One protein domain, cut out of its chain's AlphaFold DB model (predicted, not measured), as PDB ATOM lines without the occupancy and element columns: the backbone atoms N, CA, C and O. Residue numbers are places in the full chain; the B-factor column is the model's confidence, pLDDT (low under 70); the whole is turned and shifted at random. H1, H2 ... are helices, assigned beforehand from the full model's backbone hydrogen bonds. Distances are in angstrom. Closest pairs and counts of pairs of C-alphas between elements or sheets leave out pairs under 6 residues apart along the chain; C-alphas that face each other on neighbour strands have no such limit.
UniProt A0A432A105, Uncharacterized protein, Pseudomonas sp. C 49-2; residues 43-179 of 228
ATOM      1  N   SER A  43     265.795 196.522 280.570       77.25
ATOM      2  CA  SER A  43     265.698 195.801 281.846       77.25
ATOM      3  C   SER A  43     267.055 195.525 282.489       77.25
ATOM      4  O   SER A  43     267.154 195.475 283.710       77.25
ATOM      5  N   SER A  44     268.108 195.362 281.686       77.38
ATOM      6  CA  SER A  44     269.454 195.039 282.166       77.38
ATOM      7  C   SER A  44     270.183 196.244 282.771       77.38
ATOM      8  O   SER A  44     271.213 196.063 283.413       77.38
ATOM      9  N   LEU A  45     269.674 197.470 282.580       76.38
ATOM     10  CA  LEU A  45     270.312 198.701 283.059       76.38
ATOM     11  C   LEU A  45     269.740 199.262 284.368       76.38
ATOM     12  O   LEU A  45     270.312 200.218 284.892       76.38
ATOM     13  N   ASN A  46     268.623 198.727 284.884       78.50
ATOM     14  CA  ASN A  46     267.947 199.229 286.094       78.50
ATOM     15  C   ASN A  46     267.794 200.771 286.114       78.50
ATOM     16  O   ASN A  46     268.075 201.437 287.114       78.50
ATOM     17  N   LEU A  47     267.399 201.359 284.979       83.31
ATOM     18  CA  LEU A  47     267.279 202.810 284.845       83.31
ATOM     19  C   LEU A  47     266.080 203.358 285.629       83.31
ATOM     20  O   LEU A  47     264.979 202.815 285.574       83.31
ATOM     21  N   ALA A  48     266.291 204.493 286.295       86.88
ATOM     22  CA  ALA A  48     265.222 205.286 286.887       86.88
ATOM     23  C   ALA A  48     264.296 205.886 285.804       86.88
ATOM     24  O   ALA A  48     264.714 206.097 284.661       86.88
ATOM     25  N   GLU A  49     263.032 206.154 286.160       86.75
ATOM     26  CA  GLU A  49     261.991 206.565 285.203       86.75
ATOM     27  C   GLU A  49     262.370 207.822 284.401       86.75
ATOM     28  O   GLU A  49     262.091 207.883 283.207       86.75
ATOM     29  N   ASP A  50     263.048 208.794 285.017       88.12
ATOM     30  CA  ASP A  50     263.535 210.027 284.380       88.12
ATOM     31  C   ASP A  50     264.523 209.748 283.233       88.12
ATOM     32  O   ASP A  50     264.453 210.364 282.164       88.12
ATOM     33  N   LYS A  51     265.409 208.761 283.407       89.88
ATOM     34  CA  LYS A  51     266.354 208.339 282.368       89.88
ATOM     35  C   LYS A  51     265.629 207.666 281.208       89.88
ATOM     36  O   LYS A  51     265.973 207.931 280.059       89.88
ATOM     37  N   VAL A  52     264.603 206.859 281.486       90.31
ATOM     38  CA  VAL A  52     263.770 206.233 280.442       90.31
ATOM     39  C   VAL A  52     263.001 207.290 279.648       90.31
ATOM     40  O   VAL A  52     263.005 207.246 278.419       90.31
ATOM     41  N   GLN A  53     262.418 208.286 280.324       92.69
ATOM     42  CA  GLN A  53     261.753 209.428 279.678       92.69
ATOM     43  C   GLN A  53     262.711 210.171 278.745       92.69
ATOM     44  O   GLN A  53     262.368 210.459 277.599       92.69
ATOM     45  N   ARG A  54     263.939 210.440 279.208       91.44
ATOM     46  CA  ARG A  54     264.951 211.136 278.412       91.44
ATOM     47  C   ARG A  54     265.428 210.322 277.206       91.44
ATOM     48  O   ARG A  54     265.596 210.907 276.142       91.44
ATOM     49  N   ILE A  55     265.626 209.010 277.355       89.94
ATOM     50  CA  ILE A  55     265.980 208.107 276.243       89.94
ATOM     51  C   ILE A  55     264.865 208.099 275.194       89.94
ATOM     52  O   ILE A  55     265.145 208.243 274.007       89.94
ATOM     53  N   PHE A  56     263.608 207.993 275.628       92.06
ATOM     54  CA  PHE A  56     262.457 208.011 274.731       92.06
ATOM     55  C   PHE A  56     262.335 209.327 273.954       92.06
ATOM     56  O   PHE A  56     262.200 209.304 272.735       92.06
ATOM     57  N   LEU A  57     262.437 210.471 274.640       94.50
ATOM     58  CA  LEU A  57     262.370 211.787 274.000       94.50
ATOM     59  C   LEU A  57     263.550 212.038 273.046       94.50
ATOM     60  O   LEU A  57     263.346 212.601 271.975       94.50
ATOM     61  N   ASP A  58     264.766 211.603 273.392       93.06
ATOM     62  CA  ASP A  58     265.929 211.685 272.494       93.06
ATOM     63  C   ASP A  58     265.739 210.823 271.239       93.06
ATOM     64  O   ASP A  58     265.994 211.275 270.123       93.06
ATOM     65  N   HIS A  59     265.238 209.597 271.408       91.75
ATOM     66  CA  HIS A  59     264.944 208.708 270.291       91.75
ATOM     67  C   HIS A  59     263.849 209.281 269.376       91.75
ATOM     68  O   HIS A  59     264.060 209.371 268.170       91.75
ATOM     69  N   ALA A  60     262.730 209.748 269.940       93.06
ATOM     70  CA  ALA A  60     261.646 210.385 269.190       93.06
ATOM     71  C   ALA A  60     262.127 211.606 268.387       93.06
ATOM     72  O   ALA A  60     261.812 211.735 267.203       93.06
ATOM     73  N   PHE A  61     262.947 212.466 269.007       95.50
ATOM     74  CA  PHE A  61     263.558 213.611 268.334       95.50
ATOM     75  C   PHE A  61     264.397 213.155 267.135       95.50
ATOM     76  O   PHE A  61     264.143 213.576 266.008       95.50
ATOM     77  N   ARG A  62     265.349 212.236 267.351       92.56
ATOM     78  CA  ARG A  62     266.223 211.696 266.292       92.56
ATOM     79  C   ARG A  62     265.452 211.023 265.163       92.56
ATOM     80  O   ARG A  62     265.856 211.155 264.016       92.56
ATOM     81  N   TYR A  63     264.370 210.318 265.481       92.12
ATOM     82  CA  TYR A  63     263.543 209.615 264.507       92.12
ATOM     83  C   TYR A  63     262.790 210.584 263.582       92.12
ATOM     84  O   TYR A  63     262.877 210.461 262.361       92.12
ATOM     85  N   VAL A  64     262.098 211.589 264.134       93.19
ATOM     86  CA  VAL A  64     261.271 212.521 263.339       93.19
ATOM     87  C   VAL A  64     262.112 213.554 262.569       93.19
ATOM     88  O   VAL A  64     261.751 213.960 261.458       93.19
ATOM     89  N   ILE A  65     263.248 213.960 263.144       95.06
ATOM     90  CA  ILE A  65     264.153 215.017 262.641       95.06
ATOM     91  C   ILE A  65     265.348 214.396 261.877       95.06
ATOM     92  O   ILE A  65     266.302 215.076 261.507       95.06
ATOM     93  N   ARG A  66     265.276 213.088 261.587       92.62
ATOM     94  CA  ARG A  66     266.342 212.294 260.962       92.62
ATOM     95  C   ARG A  66     266.935 212.918 259.698       92.62
ATOM     96  O   ARG A  66     268.150 212.895 259.555       92.62
ATOM     97  N   ASP A  67     266.115 213.492 258.824       92.56
ATOM     98  CA  ASP A  67     266.564 214.030 257.532       92.56
ATOM     99  C   ASP A  67     267.700 215.064 257.688       92.56
ATOM    100  O   ASP A  67     268.646 215.079 256.906       92.56
ATOM    101  N   TYR A  68     267.672 215.877 258.752       95.00
ATOM    102  CA  TYR A  68     268.722 216.863 259.039       95.00
ATOM    103  C   TYR A  68     269.964 216.258 259.701       95.00
ATOM    104  O   TYR A  68     271.068 216.768 259.508       95.00
ATOM    105  N   TYR A  69     269.812 215.158 260.446       93.88
ATOM    106  CA  TYR A  69     270.956 214.348 260.870       93.88
ATOM    107  C   TYR A  69     271.636 213.706 259.655       93.88
ATOM    108  O   TYR A  69     272.858 213.761 259.557       93.88
ATOM    109  N   ASP A  70     270.864 213.182 258.699       93.69
ATOM    110  CA  ASP A  70     271.396 212.610 257.461       93.69
ATOM    111  C   ASP A  70     272.124 213.696 256.621       93.69
ATOM    112  O   ASP A  70     273.219 213.430 256.126       93.69
ATOM    113  N   ILE A  71     271.619 214.943 256.546       93.06
ATOM    114  CA  ILE A  71     272.326 216.090 255.919       93.06
ATOM    115  C   ILE A  71     273.644 216.417 256.644       93.06
ATOM    116  O   ILE A  71     274.689 216.539 256.001       93.06
ATOM    117  N   ARG A  72     273.633 216.524 257.979       94.31
ATOM    118  CA  ARG A  72     274.854 216.767 258.769       94.31
ATOM    119  C   ARG A  72     275.903 215.678 258.531       94.31
ATOM    120  O   ARG A  72     277.073 215.983 258.323       94.31
ATOM    121  N   ASP A  73     275.481 214.418 258.533       93.56
ATOM    122  CA  ASP A  73     276.355 213.256 258.360       93.56
ATOM    123  C   ASP A  73     276.844 213.103 256.904       93.56
ATOM    124  O   ASP A  73     277.809 212.377 256.650       93.56
ATOM    125  N   ILE A  74     276.205 213.771 255.933       92.25
ATOM    126  CA  ILE A  74     276.742 213.981 254.579       92.25
ATOM    127  C   ILE A  74     277.863 215.025 254.624       92.25
ATOM    128  O   ILE A  74     278.980 214.697 254.220       92.25
ATOM    129  N   ARG A  75     277.630 216.210 255.215       90.44
ATOM    130  CA  ARG A  75     278.676 217.242 255.382       90.44
ATOM    131  C   ARG A  75     279.903 216.711 256.130       90.44
ATOM    132  O   ARG A  75     281.039 216.993 255.755       90.44
ATOM    133  N   GLU A  76     279.698 215.868 257.144       92.38
ATOM    134  CA  GLU A  76     280.794 215.226 257.879       92.38
ATOM    135  C   GLU A  76     281.639 214.278 257.005       92.38
ATOM    136  O   GLU A  76     282.848 214.158 257.215       92.38
ATOM    137  N   LYS A  77     281.038 213.608 256.014       92.12
ATOM    138  CA  LYS A  77     281.767 212.753 255.060       92.12
ATOM    139  C   LYS A  77     282.509 213.588 254.022       92.12
ATOM    140  O   LYS A  77     283.672 213.302 253.759       92.12
ATOM    141  N   GLU A  78     281.880 214.637 253.499       88.56
ATOM    142  CA  GLU A  78     282.497 215.567 252.543       88.56
ATOM    143  C   GLU A  78     283.759 216.214 253.147       88.56
ATOM    144  O   GLU A  78     284.830 216.140 252.550       88.56
ATOM    145  N   MET A  79     283.704 216.684 254.402       88.38
ATOM    146  CA  MET A  79     284.880 217.194 255.134       88.38
ATOM    147  C   MET A  79     286.024 216.177 255.325       88.38
ATOM    148  O   MET A  79     287.177 216.566 255.536       88.38
ATOM    149  N   ARG A  80     285.728 214.870 255.317       88.50
ATOM    150  CA  ARG A  80     286.746 213.808 255.424       88.50
ATOM    151  C   ARG A  80     287.418 213.538 254.072       88.50
ATOM    152  O   ARG A  80     288.597 213.187 254.063       88.50
ATOM    153  N   ASN A  81     286.724 213.772 252.957       87.00
ATOM    154  CA  ASN A  81     287.224 213.624 251.586       87.00
ATOM    155  C   ASN A  81     288.064 214.841 251.140       87.00
ATOM    156  O   ASN A  81     287.783 215.488 250.135       87.00
ATOM    157  N   LYS A  82     289.138 215.151 251.875       75.31
ATOM    158  CA  LYS A  82     289.977 216.350 251.652       75.31
ATOM    159  C   LYS A  82     290.671 216.438 250.284       75.31
ATOM    160  O   LYS A  82     291.245 217.474 249.974       75.31
ATOM    161  N   GLU A  83     290.670 215.360 249.507       79.62
ATOM    162  CA  GLU A  83     291.258 215.299 248.161       79.62
ATOM    163  C   GLU A  83     290.278 215.746 247.059       79.62
ATOM    164  O   GLU A  83     290.697 215.966 245.926       79.62
ATOM    165  N   GLU A  84     288.983 215.876 247.377       81.12
ATOM    166  CA  GLU A  84     287.903 216.149 246.413       81.12
ATOM    167  C   GLU A  84     287.482 217.633 246.368       81.12
ATOM    168  O   GLU A  84     286.833 218.050 245.412       81.12
ATOM    169  N   PHE A  85     287.889 218.437 247.361       82.88
ATOM    170  CA  PHE A  85     287.425 219.814 247.581       82.88
ATOM    171  C   PHE A  85     288.576 220.808 247.778       82.88
ATOM    172  O   PHE A  85     289.620 220.476 248.346       82.88
ATOM    173  N   PHE A  86     288.365 222.061 247.371       86.94
ATOM    174  CA  PHE A  86     289.291 223.160 247.647       86.94
ATOM    175  C   PHE A  86     289.251 223.584 249.133       86.94
ATOM    176  O   PHE A  86     288.251 223.360 249.817       86.94
ATOM    177  N   PRO A  87     290.306 224.239 249.666       87.12
ATOM    178  CA  PRO A  87     290.341 224.668 251.069       87.12
ATOM    179  C   PRO A  87     289.171 225.571 251.486       87.12
ATOM    180  O   PRO A  87     288.640 225.401 252.579       87.12
ATOM    181  N   GLU A  88     288.744 226.483 250.606       88.56
ATOM    182  CA  GLU A  88     287.608 227.390 250.837       88.56
ATOM    183  C   GLU A  88     286.275 226.622 250.919       88.56
ATOM    184  O   GLU A  88     285.453 226.882 251.795       88.56
ATOM    185  N   GLU A  89     286.091 225.606 250.068       87.56
ATOM    186  CA  GLU A  89     284.916 224.726 250.096       87.56
ATOM    187  C   GLU A  89     284.893 223.872 251.372       87.56
ATOM    188  O   GLU A  89     283.848 223.722 251.998       87.56
ATOM    189  N   LEU A  90     286.047 223.354 251.812       89.00
ATOM    190  CA  LEU A  90     286.169 222.619 253.076       89.00
ATOM    191  C   LEU A  90     285.865 223.501 254.298       89.00
ATOM    192  O   LEU A  90     285.276 223.018 255.266       89.00
ATOM    193  N   GLU A  91     286.245 224.782 254.265       90.62
ATOM    194  CA  GLU A  91     285.903 225.748 255.313       90.62
ATOM    195  C   GLU A  91     284.400 226.067 255.319       90.62
ATOM    196  O   GLU A  91     283.782 226.036 256.388       90.62
ATOM    197  N   GLN A  92     283.780 226.245 254.145       90.69
ATOM    198  CA  GLN A  92     282.326 226.378 254.030       90.69
ATOM    199  C   GLN A  92     281.605 225.134 254.575       90.69
ATOM    200  O   GLN A  92     280.770 225.260 255.470       90.69
ATOM    201  N   LEU A  93     281.955 223.929 254.109       91.50
ATOM    202  CA  LEU A  93     281.360 222.659 254.554       91.50
ATOM    203  C   LEU A  93     281.460 222.470 256.077       91.50
ATOM    204  O   LEU A  93     280.536 221.945 256.705       91.50
ATOM    205  N   LYS A  94     282.561 222.935 256.684       92.94
ATOM    206  CA  LYS A  94     282.744 222.959 258.138       92.94
ATOM    207  C   LYS A  94     281.796 223.938 258.824       92.94
ATOM    208  O   LYS A  94     281.158 223.552 259.803       92.94
ATOM    209  N   GLY A  95     281.664 225.158 258.303       92.69
ATOM    210  CA  GLY A  95     280.690 226.139 258.786       92.69
ATOM    211  C   GLY A  95     279.255 225.606 258.726       92.69
ATOM    212  O   GLY A  95     278.535 225.663 259.720       92.69
ATOM    213  N   GLU A  96     278.863 224.993 257.607       93.75
ATOM    214  CA  GLU A  96     277.540 224.378 257.450       93.75
ATOM    215  C   GLU A  96     277.307 223.242 258.458       93.75
ATOM    216  O   GLU A  96     276.277 223.211 259.134       93.75
ATOM    217  N   HIS A  97     278.273 222.330 258.620       95.12
ATOM    218  CA  HIS A  97     278.195 221.253 259.610       95.12
ATOM    219  C   HIS A  97     278.056 221.787 261.048       95.12
ATOM    220  O   HIS A  97     277.283 221.237 261.842       95.12
ATOM    221  N   GLU A  98     278.792 222.844 261.401       96.06
ATOM    222  CA  GLU A  98     278.708 223.501 262.711       96.06
ATOM    223  C   GLU A  98     277.335 224.156 262.930       96.06
ATOM    224  O   GLU A  98     276.723 223.926 263.975       96.06
ATOM    225  N   ILE A  99     276.800 224.867 261.930       95.12
ATOM    226  CA  ILE A  99     275.456 225.468 261.967       95.12
ATOM    227  C   ILE A  99     274.382 224.390 262.173       95.12
ATOM    228  O   ILE A  99     273.609 224.476 263.131       95.12
ATOM    229  N   ILE A 100     274.366 223.333 261.349       95.62
ATOM    230  CA  ILE A 100     273.390 222.235 261.477       95.62
ATOM    231  C   ILE A 100     273.495 221.582 262.866       95.62
ATOM    232  O   ILE A 100     272.482 221.284 263.503       95.62
ATOM    233  N   SER A 101     274.717 221.378 263.367       96.19
ATOM    234  CA  SER A 101     274.952 220.779 264.685       96.19
ATOM    235  C   SER A 101     274.418 221.648 265.827       96.19
ATOM    236  O   SER A 101     273.785 221.119 266.742       96.19
ATOM    237  N   LEU A 102     274.629 222.968 265.771       96.62
ATOM    238  CA  LEU A 102     274.129 223.920 266.768       96.62
ATOM    239  C   LEU A 102     272.598 223.957 266.801       96.62
ATOM    240  O   LEU A 102     272.019 223.851 267.885       96.62
ATOM    241  N   ILE A 103     271.954 224.032 265.632       95.94
ATOM    242  CA  ILE A 103     270.491 224.014 265.488       95.94
ATOM    243  C   ILE A 103     269.914 222.724 266.095       95.94
ATOM    244  O   ILE A 103     269.064 222.771 266.989       95.94
ATOM    245  N   LEU A 104     270.431 221.559 265.681       96.56
ATOM    246  CA  LEU A 104     269.972 220.258 266.180       96.56
ATOM    247  C   LEU A 104     270.196 220.091 267.687       96.56
ATOM    248  O   LEU A 104     269.348 219.524 268.377       96.56
ATOM    249  N   GLU A 105     271.317 220.570 268.228       96.56
ATOM    250  CA  GLU A 105     271.566 220.522 269.669       96.56
ATOM    251  C   GLU A 105     270.645 221.443 270.471       96.56
ATOM    252  O   GLU A 105     270.202 221.047 271.554       96.56
ATOM    253  N   PHE A 106     270.384 222.654 269.976       97.12
ATOM    254  CA  PHE A 106     269.508 223.622 270.626       97.12
ATOM    255  C   PHE A 106     268.068 223.102 270.677       97.12
ATOM    256  O   PHE A 106     267.511 222.939 271.766       97.12
ATOM    257  N   GLU A 107     267.509 222.734 269.524       97.12
ATOM    258  CA  GLU A 107     266.136 222.235 269.416       97.12
ATOM    259  C   GLU A 107     265.928 220.936 270.202       97.12
ATOM    260  O   GLU A 107     264.903 220.760 270.861       97.12
ATOM    261  N   ARG A 108     266.928 220.045 270.242       96.69
ATOM    262  CA  ARG A 108     266.882 218.834 271.076       96.69
ATOM    263  C   ARG A 108     266.814 219.157 272.569       96.69
ATOM    264  O   ARG A 108     266.084 218.493 273.310       96.69
ATOM    265  N   LYS A 109     267.591 220.142 273.033       96.44
ATOM    266  CA  LYS A 109     267.600 220.569 274.444       96.44
ATOM    267  C   LYS A 109     266.275 221.243 274.813       96.44
ATOM    268  O   LYS A 109     265.711 220.900 275.853       96.44
ATOM    269  N   ASP A 110     265.749 222.125 273.959       96.25
ATOM    270  CA  ASP A 110     264.438 222.758 274.152       96.25
ATOM    271  C   ASP A 110     263.304 221.720 274.156       96.25
ATOM    272  O   ASP A 110     262.522 221.680 275.108       96.25
ATOM    273  N   PHE A 111     263.262 220.820 273.165       97.38
ATOM    274  CA  PHE A 111     262.269 219.750 273.070       97.38
ATOM    275  C   PHE A 111     262.181 218.933 274.361       97.38
ATOM    276  O   PHE A 111     261.109 218.846 274.962       97.38
ATOM    277  N   ILE A 112     263.309 218.381 274.823       95.50
ATOM    278  CA  ILE A 112     263.354 217.560 276.041       95.50
ATOM    279  C   ILE A 112     262.923 218.385 277.263       95.50
ATOM    280  O   ILE A 112     262.109 217.912 278.061       95.50
ATOM    281  N   SER A 113     263.423 219.618 277.397       95.25
ATOM    282  CA  SER A 113     263.083 220.512 278.508       95.25
ATOM    283  C   SER A 113     261.578 220.785 278.577       95.25
ATOM    284  O   SER A 113     260.938 220.511 279.595       95.25
ATOM    285  N   ARG A 114     260.967 221.230 277.471       94.50
ATOM    286  CA  ARG A 114     259.547 221.612 277.455       94.50
ATOM    287  C   ARG A 114     258.601 220.421 277.537       94.50
ATOM    288  O   ARG A 114     257.550 220.546 278.157       94.50
ATOM    289  N   CYS A 115     258.971 219.263 276.991       94.81
ATOM    290  CA  CYS A 115     258.208 218.032 277.214       94.81
ATOM    291  C   CYS A 115     258.211 217.646 278.700       94.81
ATOM    292  O   CYS A 115     257.162 217.314 279.249       94.81
ATOM    293  N   THR A 116     259.367 217.763 279.364       93.12
ATOM    294  CA  THR A 116     259.511 217.486 280.803       93.12
ATOM    295  C   THR A 116     258.708 218.472 281.655       93.12
ATOM    296  O   THR A 116     258.056 218.052 282.605       93.12
ATOM    297  N   MET A 117     258.703 219.764 281.307       93.44
ATOM    298  CA  MET A 117     257.935 220.793 282.022       93.44
ATOM    299  C   MET A 117     256.417 220.664 281.829       93.44
ATOM    300  O   MET A 117     255.671 220.747 282.801       93.44
ATOM    301  N   ASN A 118     255.951 220.450 280.595       94.31
ATOM    302  CA  ASN A 118     254.526 220.562 280.258       94.31
ATOM    303  C   ASN A 118     253.759 219.232 280.347       94.31
ATOM    304  O   ASN A 118     252.534 219.234 280.457       94.31
ATOM    305  N   HIS A 119     254.455 218.092 280.267       93.94
ATOM    306  CA  HIS A 119     253.832 216.772 280.097       93.94
ATOM    307  C   HIS A 119     254.410 215.702 281.043       93.94
ATOM    308  O   HIS A 119     254.369 214.510 280.735       93.94
ATOM    309  N   LEU A 120     254.921 216.100 282.216       92.50
ATOM    310  CA  LEU A 120     255.596 215.208 283.173       92.50
ATOM    311  C   LEU A 120     254.787 213.951 283.545       92.50
ATOM    312  O   LEU A 120     255.338 212.852 283.597       92.50
ATOM    313  N   ASP A 121     253.479 214.072 283.773       92.31
ATOM    314  CA  ASP A 121     252.644 212.922 284.153       92.31
ATOM    315  C   ASP A 121     252.336 211.980 282.984       92.31
ATOM    316  O   ASP A 121     252.175 210.772 283.186       92.31
ATOM    317  N   LEU A 122     252.316 212.499 281.754       93.00
ATOM    318  CA  LEU A 122     252.290 211.676 280.545       93.00
ATOM    319  C   LEU A 122     253.625 210.935 280.391       93.00
ATOM    320  O   LEU A 122     253.630 209.723 280.189       93.00
ATOM    321  N   LEU A 123     254.754 211.621 280.598       93.19
ATOM    322  CA  LEU A 123     256.091 211.023 280.564       93.19
ATOM    323  C   LEU A 123     256.276 209.921 281.618       93.19
ATOM    324  O   LEU A 123     256.804 208.860 281.293       93.19
ATOM    325  N   ARG A 124     255.768 210.093 282.844       92.62
ATOM    326  CA  ARG A 124     255.753 209.037 283.880       92.62
ATOM    327  C   ARG A 124     254.949 207.803 283.454       92.62
ATOM    328  O   ARG A 124     255.379 206.674 283.687       92.62
ATOM    329  N   LYS A 125     253.789 207.990 282.810       92.06
ATOM    330  CA  LYS A 125     252.984 206.878 282.262       92.06
ATOM    331  C   LYS A 125     253.723 206.163 281.125       92.06
ATOM    332  O   LYS A 125     253.778 204.933 281.117       92.06
ATOM    333  N   LEU A 126     254.340 206.923 280.220       91.75
ATOM    334  CA  LEU A 126     255.135 206.399 279.107       91.75
ATOM    335  C   LEU A 126     256.368 205.634 279.586       91.75
ATOM    336  O   LEU A 126     256.600 204.528 279.113       91.75
ATOM    337  N   ALA A 127     257.098 206.142 280.584       91.25
ATOM    338  CA  ALA A 127     258.243 205.454 281.183       91.25
ATOM    339  C   ALA A 127     257.873 204.034 281.630       91.25
ATOM    340  O   ALA A 127     258.546 203.071 281.274       91.25
ATOM    341  N   LYS A 128     256.742 203.886 282.331       90.69
ATOM    342  CA  LYS A 128     256.222 202.585 282.782       90.69
ATOM    343  C   LYS A 128     255.793 201.684 281.623       90.69
ATOM    344  O   LYS A 128     255.947 200.470 281.722       90.69
ATOM    345  N   SER A 129     255.272 202.253 280.534       90.69
ATOM    346  CA  SER A 129     254.965 201.506 279.306       90.69
ATOM    347  C   SER A 129     256.239 200.991 278.629       90.69
ATOM    348  O   SER A 129     256.310 199.828 278.249       90.69
ATOM    349  N   ILE A 130     257.266 201.833 278.530       90.06
ATOM    350  CA  ILE A 130     258.528 201.541 277.842       90.06
ATOM    351  C   ILE A 130     259.395 200.564 278.648       90.06
ATOM    352  O   ILE A 130     259.983 199.652 278.075       90.06
ATOM    353  N   ILE A 131     259.408 200.670 279.981       88.69
ATOM    354  CA  ILE A 131     260.040 199.676 280.868       88.69
ATOM    355  C   ILE A 131     259.420 198.285 280.659       88.69
ATOM    356  O   ILE A 131     260.148 197.296 280.632       88.69
ATOM    357  N   LYS A 132     258.096 198.199 280.461       88.94
ATOM    358  CA  LYS A 132     257.401 196.935 280.156       88.94
ATOM    359  C   LYS A 132     257.670 196.425 278.739       88.94
ATOM    360  O   LYS A 132     257.801 195.220 278.568       88.94
ATOM    361  N   LEU A 133     257.756 197.323 277.751       87.50
ATOM    362  CA  LEU A 133     258.149 196.992 276.375       87.50
ATOM    363  C   LEU A 133     259.568 196.400 276.325       87.50
ATOM    364  O   LEU A 133     259.840 195.517 275.521       87.50
ATOM    365  N   ASN A 134     260.443 196.854 277.227       85.25
ATOM    366  CA  ASN A 134     261.825 196.406 277.369       85.25
ATOM    367  C   ASN A 134     262.637 196.459 276.050       85.25
ATOM    368  O   ASN A 134     263.190 195.436 275.625       85.25
ATOM    369  N   PRO A 135     262.703 197.638 275.400       84.69
ATOM    370  CA  PRO A 135     263.365 197.797 274.114       84.69
ATOM    371  C   PRO A 135     264.869 197.518 274.202       84.69
ATOM    372  O   PRO A 135     265.509 197.710 275.248       84.69
ATOM    373  N   VAL A 136     265.452 197.119 273.073       82.62
ATOM    374  CA  VAL A 136     266.913 197.081 272.893       82.62
ATOM    375  C   VAL A 136     267.475 198.502 272.940       82.62
ATOM    376  O   VAL A 136     266.951 199.392 272.281       82.62
ATOM    377  N   ILE A 137     268.550 198.746 273.692       72.75
ATOM    378  CA  ILE A 137     269.214 200.055 273.730       72.75
ATOM    379  C   ILE A 137     270.416 200.038 272.789       72.75
ATOM    380  O   ILE A 137     271.516 199.630 273.155       72.75
ATOM    381  N   ASP A 138     270.195 200.545 271.581       71.94
ATOM    382  CA  ASP A 138     271.236 200.941 270.636       71.94
ATOM    383  C   ASP A 138     271.235 202.483 270.516       71.94
ATOM    384  O   ASP A 138     270.213 203.157 270.672       71.94
ATOM    385  N   LYS A 139     272.426 203.053 270.316       63.44
ATOM    386  CA  LYS A 139     272.694 204.493 270.217       63.44
ATOM    387  C   LYS A 139     272.118 205.125 268.939       63.44
ATOM    388  O   LYS A 139     271.905 206.338 268.913       63.44
ATOM    389  N   ASN A 140     271.909 204.326 267.893       63.84
ATOM    390  CA  ASN A 140     271.651 204.790 266.532       63.84
ATOM    391  C   ASN A 140     270.234 204.472 266.032       63.84
ATOM    392  O   ASN A 140     269.672 205.278 265.291       63.84
ATOM    393  N   LYS A 141     269.654 203.324 266.407       71.06
ATOM    394  CA  LYS A 141     268.297 202.892 266.007       71.06
ATOM    395  C   LYS A 141     267.621 202.127 267.133       71.06
ATOM    396  O   LYS A 141     268.305 201.486 267.920       71.06
ATOM    397  N   ASN A 142     266.295 202.167 267.214       83.19
ATOM    398  CA  ASN A 142     265.570 201.408 268.231       83.19
ATOM    399  C   ASN A 142     264.204 200.977 267.682       83.19
ATOM    400  O   ASN A 142     263.217 201.673 267.913       83.19
ATOM    401  N   PRO A 143     264.132 199.861 266.932       84.88
ATOM    402  CA  PRO A 143     262.926 199.494 266.192       84.88
ATOM    403  C   PRO A 143     261.705 199.304 267.101       84.88
ATOM    404  O   PRO A 143     260.599 199.657 266.704       84.88
ATOM    405  N   ASP A 144     261.901 198.835 268.338       86.75
ATOM    406  CA  ASP A 144     260.832 198.700 269.334       86.75
ATOM    407  C   ASP A 144     260.204 200.066 269.679       86.75
ATOM    408  O   ASP A 144     258.981 200.193 269.782       86.75
ATOM    409  N   LEU A 145     261.031 201.110 269.830       89.62
ATOM    410  CA  LEU A 145     260.566 202.478 270.076       89.62
ATOM    411  C   LEU A 145     260.019 203.159 268.814       89.62
ATOM    412  O   LEU A 145     259.093 203.957 268.936       89.62
ATOM    413  N   GLU A 146     260.540 202.837 267.627       90.75
ATOM    414  CA  GLU A 146     260.032 203.346 266.342       90.75
ATOM    415  C   GLU A 146     258.611 202.822 266.070       90.75
ATOM    416  O   GLU A 146     257.713 203.604 265.757       90.75
ATOM    417  N   VAL A 147     258.371 201.520 266.278       90.75
ATOM    418  CA  VAL A 147     257.028 200.913 266.197       90.75
ATOM    419  C   VAL A 147     256.105 201.512 267.259       90.75
ATOM    420  O   VAL A 147     255.022 201.995 266.930       90.75
ATOM    421  N   TYR A 148     256.557 201.586 268.518       92.00
ATOM    422  CA  TYR A 148     255.770 202.197 269.594       92.00
ATOM    423  C   TYR A 148     255.400 203.659 269.296       92.00
ATOM    424  O   TYR A 148     254.282 204.082 269.599       92.00
ATOM    425  N   TRP A 149     256.310 204.433 268.690       93.81
ATOM    426  CA  TRP A 149     256.038 205.798 268.247       93.81
ATOM    427  C   TRP A 149     254.955 205.822 267.167       93.81
ATOM    428  O   TRP A 149     253.955 206.522 267.325       93.81
ATOM    429  N   LEU A 150     255.111 205.035 266.098       93.25
ATOM    430  CA  LEU A 150     254.168 204.990 264.977       93.25
ATOM    431  C   LEU A 150     252.744 204.594 265.399       93.25
ATOM    432  O   LEU A 150     251.791 205.217 264.936       93.25
ATOM    433  N   ASP A 151     252.597 203.639 266.319       93.62
ATOM    434  CA  ASP A 151     251.291 203.181 266.814       93.62
ATOM    435  C   ASP A 151     250.559 204.223 267.689       93.62
ATOM    436  O   ASP A 151     249.334 204.159 267.864       93.62
ATOM    437  N   ASN A 152     251.301 205.180 268.264       92.75
ATOM    438  CA  ASN A 152     250.812 206.085 269.311       92.75
ATOM    439  C   ASN A 152     250.932 207.588 268.988       92.75
ATOM    440  O   ASN A 152     250.356 208.392 269.731       92.75
ATOM    441  N   LYS A 153     251.635 207.979 267.912       91.50
ATOM    442  CA  LYS A 153     251.890 209.383 267.514       91.50
ATOM    443  C   LYS A 153     250.622 210.227 267.379       91.50
ATOM    444  O   LYS A 153     250.591 211.337 267.888       91.50
ATOM    445  N   ASP A 154     249.553 209.670 266.810       91.00
ATOM    446  CA  ASP A 154     248.287 210.375 266.557       91.00
ATOM    447  C   ASP A 154     247.277 210.201 267.718       91.00
ATOM    448  O   ASP A 154     246.078 210.409 267.550       91.00
ATOM    449  N   LYS A 155     247.738 209.719 268.886       92.62
ATOM    450  CA  LYS A 155     246.907 209.433 270.071       92.62
ATOM    451  C   LYS A 155     247.608 209.870 271.362       92.62
ATOM    452  O   LYS A 155     247.479 211.001 271.809       92.62
ATOM    453  N   LEU A 156     248.360 208.961 271.985       92.31
ATOM    454  CA  LEU A 156     248.995 209.168 273.290       92.31
ATOM    455  C   LEU A 156     250.176 210.148 273.221       92.31
ATOM    456  O   LEU A 156     250.511 210.778 274.222       92.31
ATOM    457  N   LEU A 157     250.816 210.249 272.055       94.56
ATOM    458  CA  LEU A 157     252.027 211.035 271.829       94.56
ATOM    459  C   LEU A 157     251.770 212.310 271.004       94.56
ATOM    460  O   LEU A 157     252.723 213.031 270.715       94.56
ATOM    461  N   GLU A 158     250.511 212.620 270.675       94.75
ATOM    462  CA  GLU A 158     250.120 213.768 269.840       94.75
ATOM    463  C   GLU A 158     250.756 215.103 270.289       94.75
ATOM    464  O   GLU A 158     251.318 215.796 269.436       94.75
ATOM    465  N   PRO A 159     250.811 215.462 271.594       94.50
ATOM    466  CA  PRO A 159     251.467 216.701 272.030       94.50
ATOM    467  C   PRO A 159     252.966 216.763 271.693       94.50
ATOM    468  O   PRO A 159     253.517 217.846 271.485       94.50
ATOM    469  N   PHE A 160     253.638 215.610 271.634       95.94
ATOM    470  CA  PHE A 160     255.049 215.512 271.267       95.94
ATOM    471  C   PHE A 160     255.237 215.502 269.751       95.94
ATOM    472  O   PHE A 160     256.150 216.157 269.255       95.94
ATOM    473  N   ASP A 161     254.369 214.809 269.013       95.94
ATOM    474  CA  ASP A 161     254.420 214.735 267.553       95.94
ATOM    475  C   ASP A 161     254.113 216.093 266.893       95.94
ATOM    476  O   ASP A 161     254.879 216.542 266.040       95.94
ATOM    477  N   ILE A 162     253.090 216.820 267.368       95.50
ATOM    478  CA  ILE A 162     252.815 218.210 266.956       95.50
ATOM    479  C   ILE A 162     254.052 219.086 267.188       95.50
ATOM    480  O   ILE A 162     254.480 219.814 266.291       95.50
ATOM    481  N   ARG A 163     254.676 218.979 268.369       95.44
ATOM    482  CA  ARG A 163     255.882 219.744 268.699       95.44
ATOM    483  C   ARG A 163     257.048 219.403 267.769       95.44
ATOM    484  O   ARG A 163     257.712 220.315 267.286       95.44
ATOM    485  N   LEU A 164     257.294 218.120 267.497       96.69
ATOM    486  CA  LEU A 164     258.364 217.687 266.594       96.69
ATOM    487  C   LEU A 164     258.106 218.115 265.145       96.69
ATOM    488  O   LEU A 164     259.056 218.496 264.470       96.69
ATOM    489  N   LYS A 165     256.850 218.143 264.678       95.88
ATOM    490  CA  LYS A 165     256.474 218.722 263.375       95.88
ATOM    491  C   LYS A 165     256.810 220.217 263.300       95.88
ATOM    492  O   LYS A 165     257.425 220.647 262.328       95.88
ATOM    493  N   THR A 166     256.476 220.999 264.332       96.31
ATOM    494  CA  THR A 166     256.836 222.430 264.401       96.31
ATOM    495  C   THR A 166     258.350 222.641 264.424       96.31
ATOM    496  O   THR A 166     258.852 223.492 263.697       96.31
ATOM    497  N   ILE A 167     259.088 221.848 265.208       96.94
ATOM    498  CA  ILE A 167     260.557 221.907 265.249       96.94
ATOM    499  C   ILE A 167     261.154 221.525 263.890       96.94
ATOM    500  O   ILE A 167     262.029 222.225 263.393       96.94
ATOM    501  N   LYS A 168     260.654 220.462 263.245       96.38
ATOM    502  CA  LYS A 168     261.098 220.039 261.910       96.38
ATOM    503  C   LYS A 168     260.952 221.176 260.895       96.38
ATOM    504  O   LYS A 168     261.888 221.452 260.157       96.38
ATOM    505  N   LEU A 169     259.820 221.881 260.915       95.75
ATOM    506  CA  LEU A 169     259.590 223.047 260.062       95.75
ATOM    507  C   LEU A 169     260.508 224.235 260.413       95.75
ATOM    508  O   LEU A 169     261.023 224.887 259.512       95.75
ATOM    509  N   LYS A 170     260.759 224.497 261.702       95.75
ATOM    510  CA  LYS A 170     261.693 225.548 262.149       95.75
ATOM    511  C   LYS A 170     263.118 225.293 261.648       95.75
ATOM    512  O   LYS A 170     263.729 226.193 261.085       95.75
ATOM    513  N   ILE A 171     263.604 224.056 261.777       95.75
ATOM    514  CA  ILE A 171     264.923 223.646 261.276       95.75
ATOM    515  C   ILE A 171     264.995 223.794 259.749       95.75
ATOM    516  O   ILE A 171     266.021 224.235 259.241       95.75
ATOM    517  N   LEU A 172     263.920 223.481 259.011       94.75
ATOM    518  CA  LEU A 172     263.883 223.700 257.559       94.75
ATOM    519  C   LEU A 172     264.168 225.162 257.200       94.75
ATOM    520  O   LEU A 172     265.041 225.418 256.376       94.75
ATOM    521  N   TYR A 173     263.449 226.099 257.826       94.38
ATOM    522  CA  TYR A 173     263.607 227.524 257.545       94.38
ATOM    523  C   TYR A 173     264.983 228.050 257.960       94.38
ATOM    524  O   TYR A 173     265.621 228.722 257.159       94.38
ATOM    525  N   GLU A 174     265.506 227.665 259.128       94.06
ATOM    526  CA  GLU A 174     266.853 228.076 259.556       94.06
ATOM    527  C   GLU A 174     267.956 227.583 258.602       94.06
ATOM    528  O   GLU A 174     268.930 228.293 258.357       94.06
ATOM    529  N   LEU A 175     267.800 226.395 258.005       93.00
ATOM    530  CA  LEU A 175     268.743 225.881 257.004       93.00
ATOM    531  C   LEU A 175     268.590 226.538 255.621       93.00
ATOM    532  O   LEU A 175     269.572 226.593 254.877       93.00
ATOM    533  N   ILE A 176     267.400 227.042 255.280       93.38
ATOM    534  CA  ILE A 176     267.169 227.860 254.076       93.38
ATOM    535  C   ILE A 176     267.777 229.256 254.266       93.38
ATOM    536  O   ILE A 176     268.543 229.712 253.420       93.38
ATOM    537  N   GLU A 177     267.519 229.907 255.404       92.50
ATOM    538  CA  GLU A 177     268.090 231.216 255.760       92.50
ATOM    539  C   GLU A 177     269.628 231.176 255.820       92.50
ATOM    540  O   GLU A 177     270.299 232.114 255.384       92.50
ATOM    541  N   ALA A 178     270.205 230.060 256.277       90.12
ATOM    542  CA  ALA A 178     271.648 229.815 256.259       90.12
ATOM    543  C   ALA A 178     272.229 229.495 254.860       90.12
ATOM    544  O   ALA A 178     273.432 229.266 254.751       90.12
ATOM    545  N   ASN A 179     271.414 229.466 253.796       89.50
ATOM    546  CA  ASN A 179     271.771 229.055 252.426       89.50
ATOM    547  C   ASN A 179     272.319 227.613 252.291       89.50
ATOM    548  O   ASN A 179     272.895 227.261 251.260       89.50
TER     549      ASN A 179
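Overview. This is residues 43 to 179 of the 228 residues of an uncharacterized protein of Pseudomonas sp. C 49-2 (UniProt A0A432A105). The long helix H3 makes the length of an elongated, all-helix domain, with H2 and H6 packed along it; toward one end H1 crosses H3, and H4 and H5 cross H1. The printed part has 137 residues with six named helices, H1 to H6, and is only just loose, close to compact (radius of gyration of the C-alphas 17.2 A; spans 52 by 31 by 23 A).

Along the chain. H1 is residues 49 to 64, from C-alpha 49 at (261.991, 206.565, 285.203); H2 is residues 66 to 78; H3 is residues 87 to 118, 46.4 A from first to last C-alpha; H4 is residues 120 to 133; H5 is residues 143 to 152; H6 is residues 158 to 177, ending with C-alpha 177 at (268.090, 231.216, 255.760).

Arrangement. The hub H1 touches H4 with residues 49 to 53 alone, closest C-alphas Gln 53 and Ala 127, 5.5 A, about perpendicular at 87 degrees. H2 and H3 form a hairpin, closest C-alphas Arg 72 and His 97, 5.7 A. Every O i to N i+4 pair is within hydrogen-bond range in H1, H3, H4 and H5; H2 has 8 of 9, H6 15 of 16.

Size, cuts and confidence. The printed part has no cut and no long link; residues 139 to 140 are under pLDDT 70.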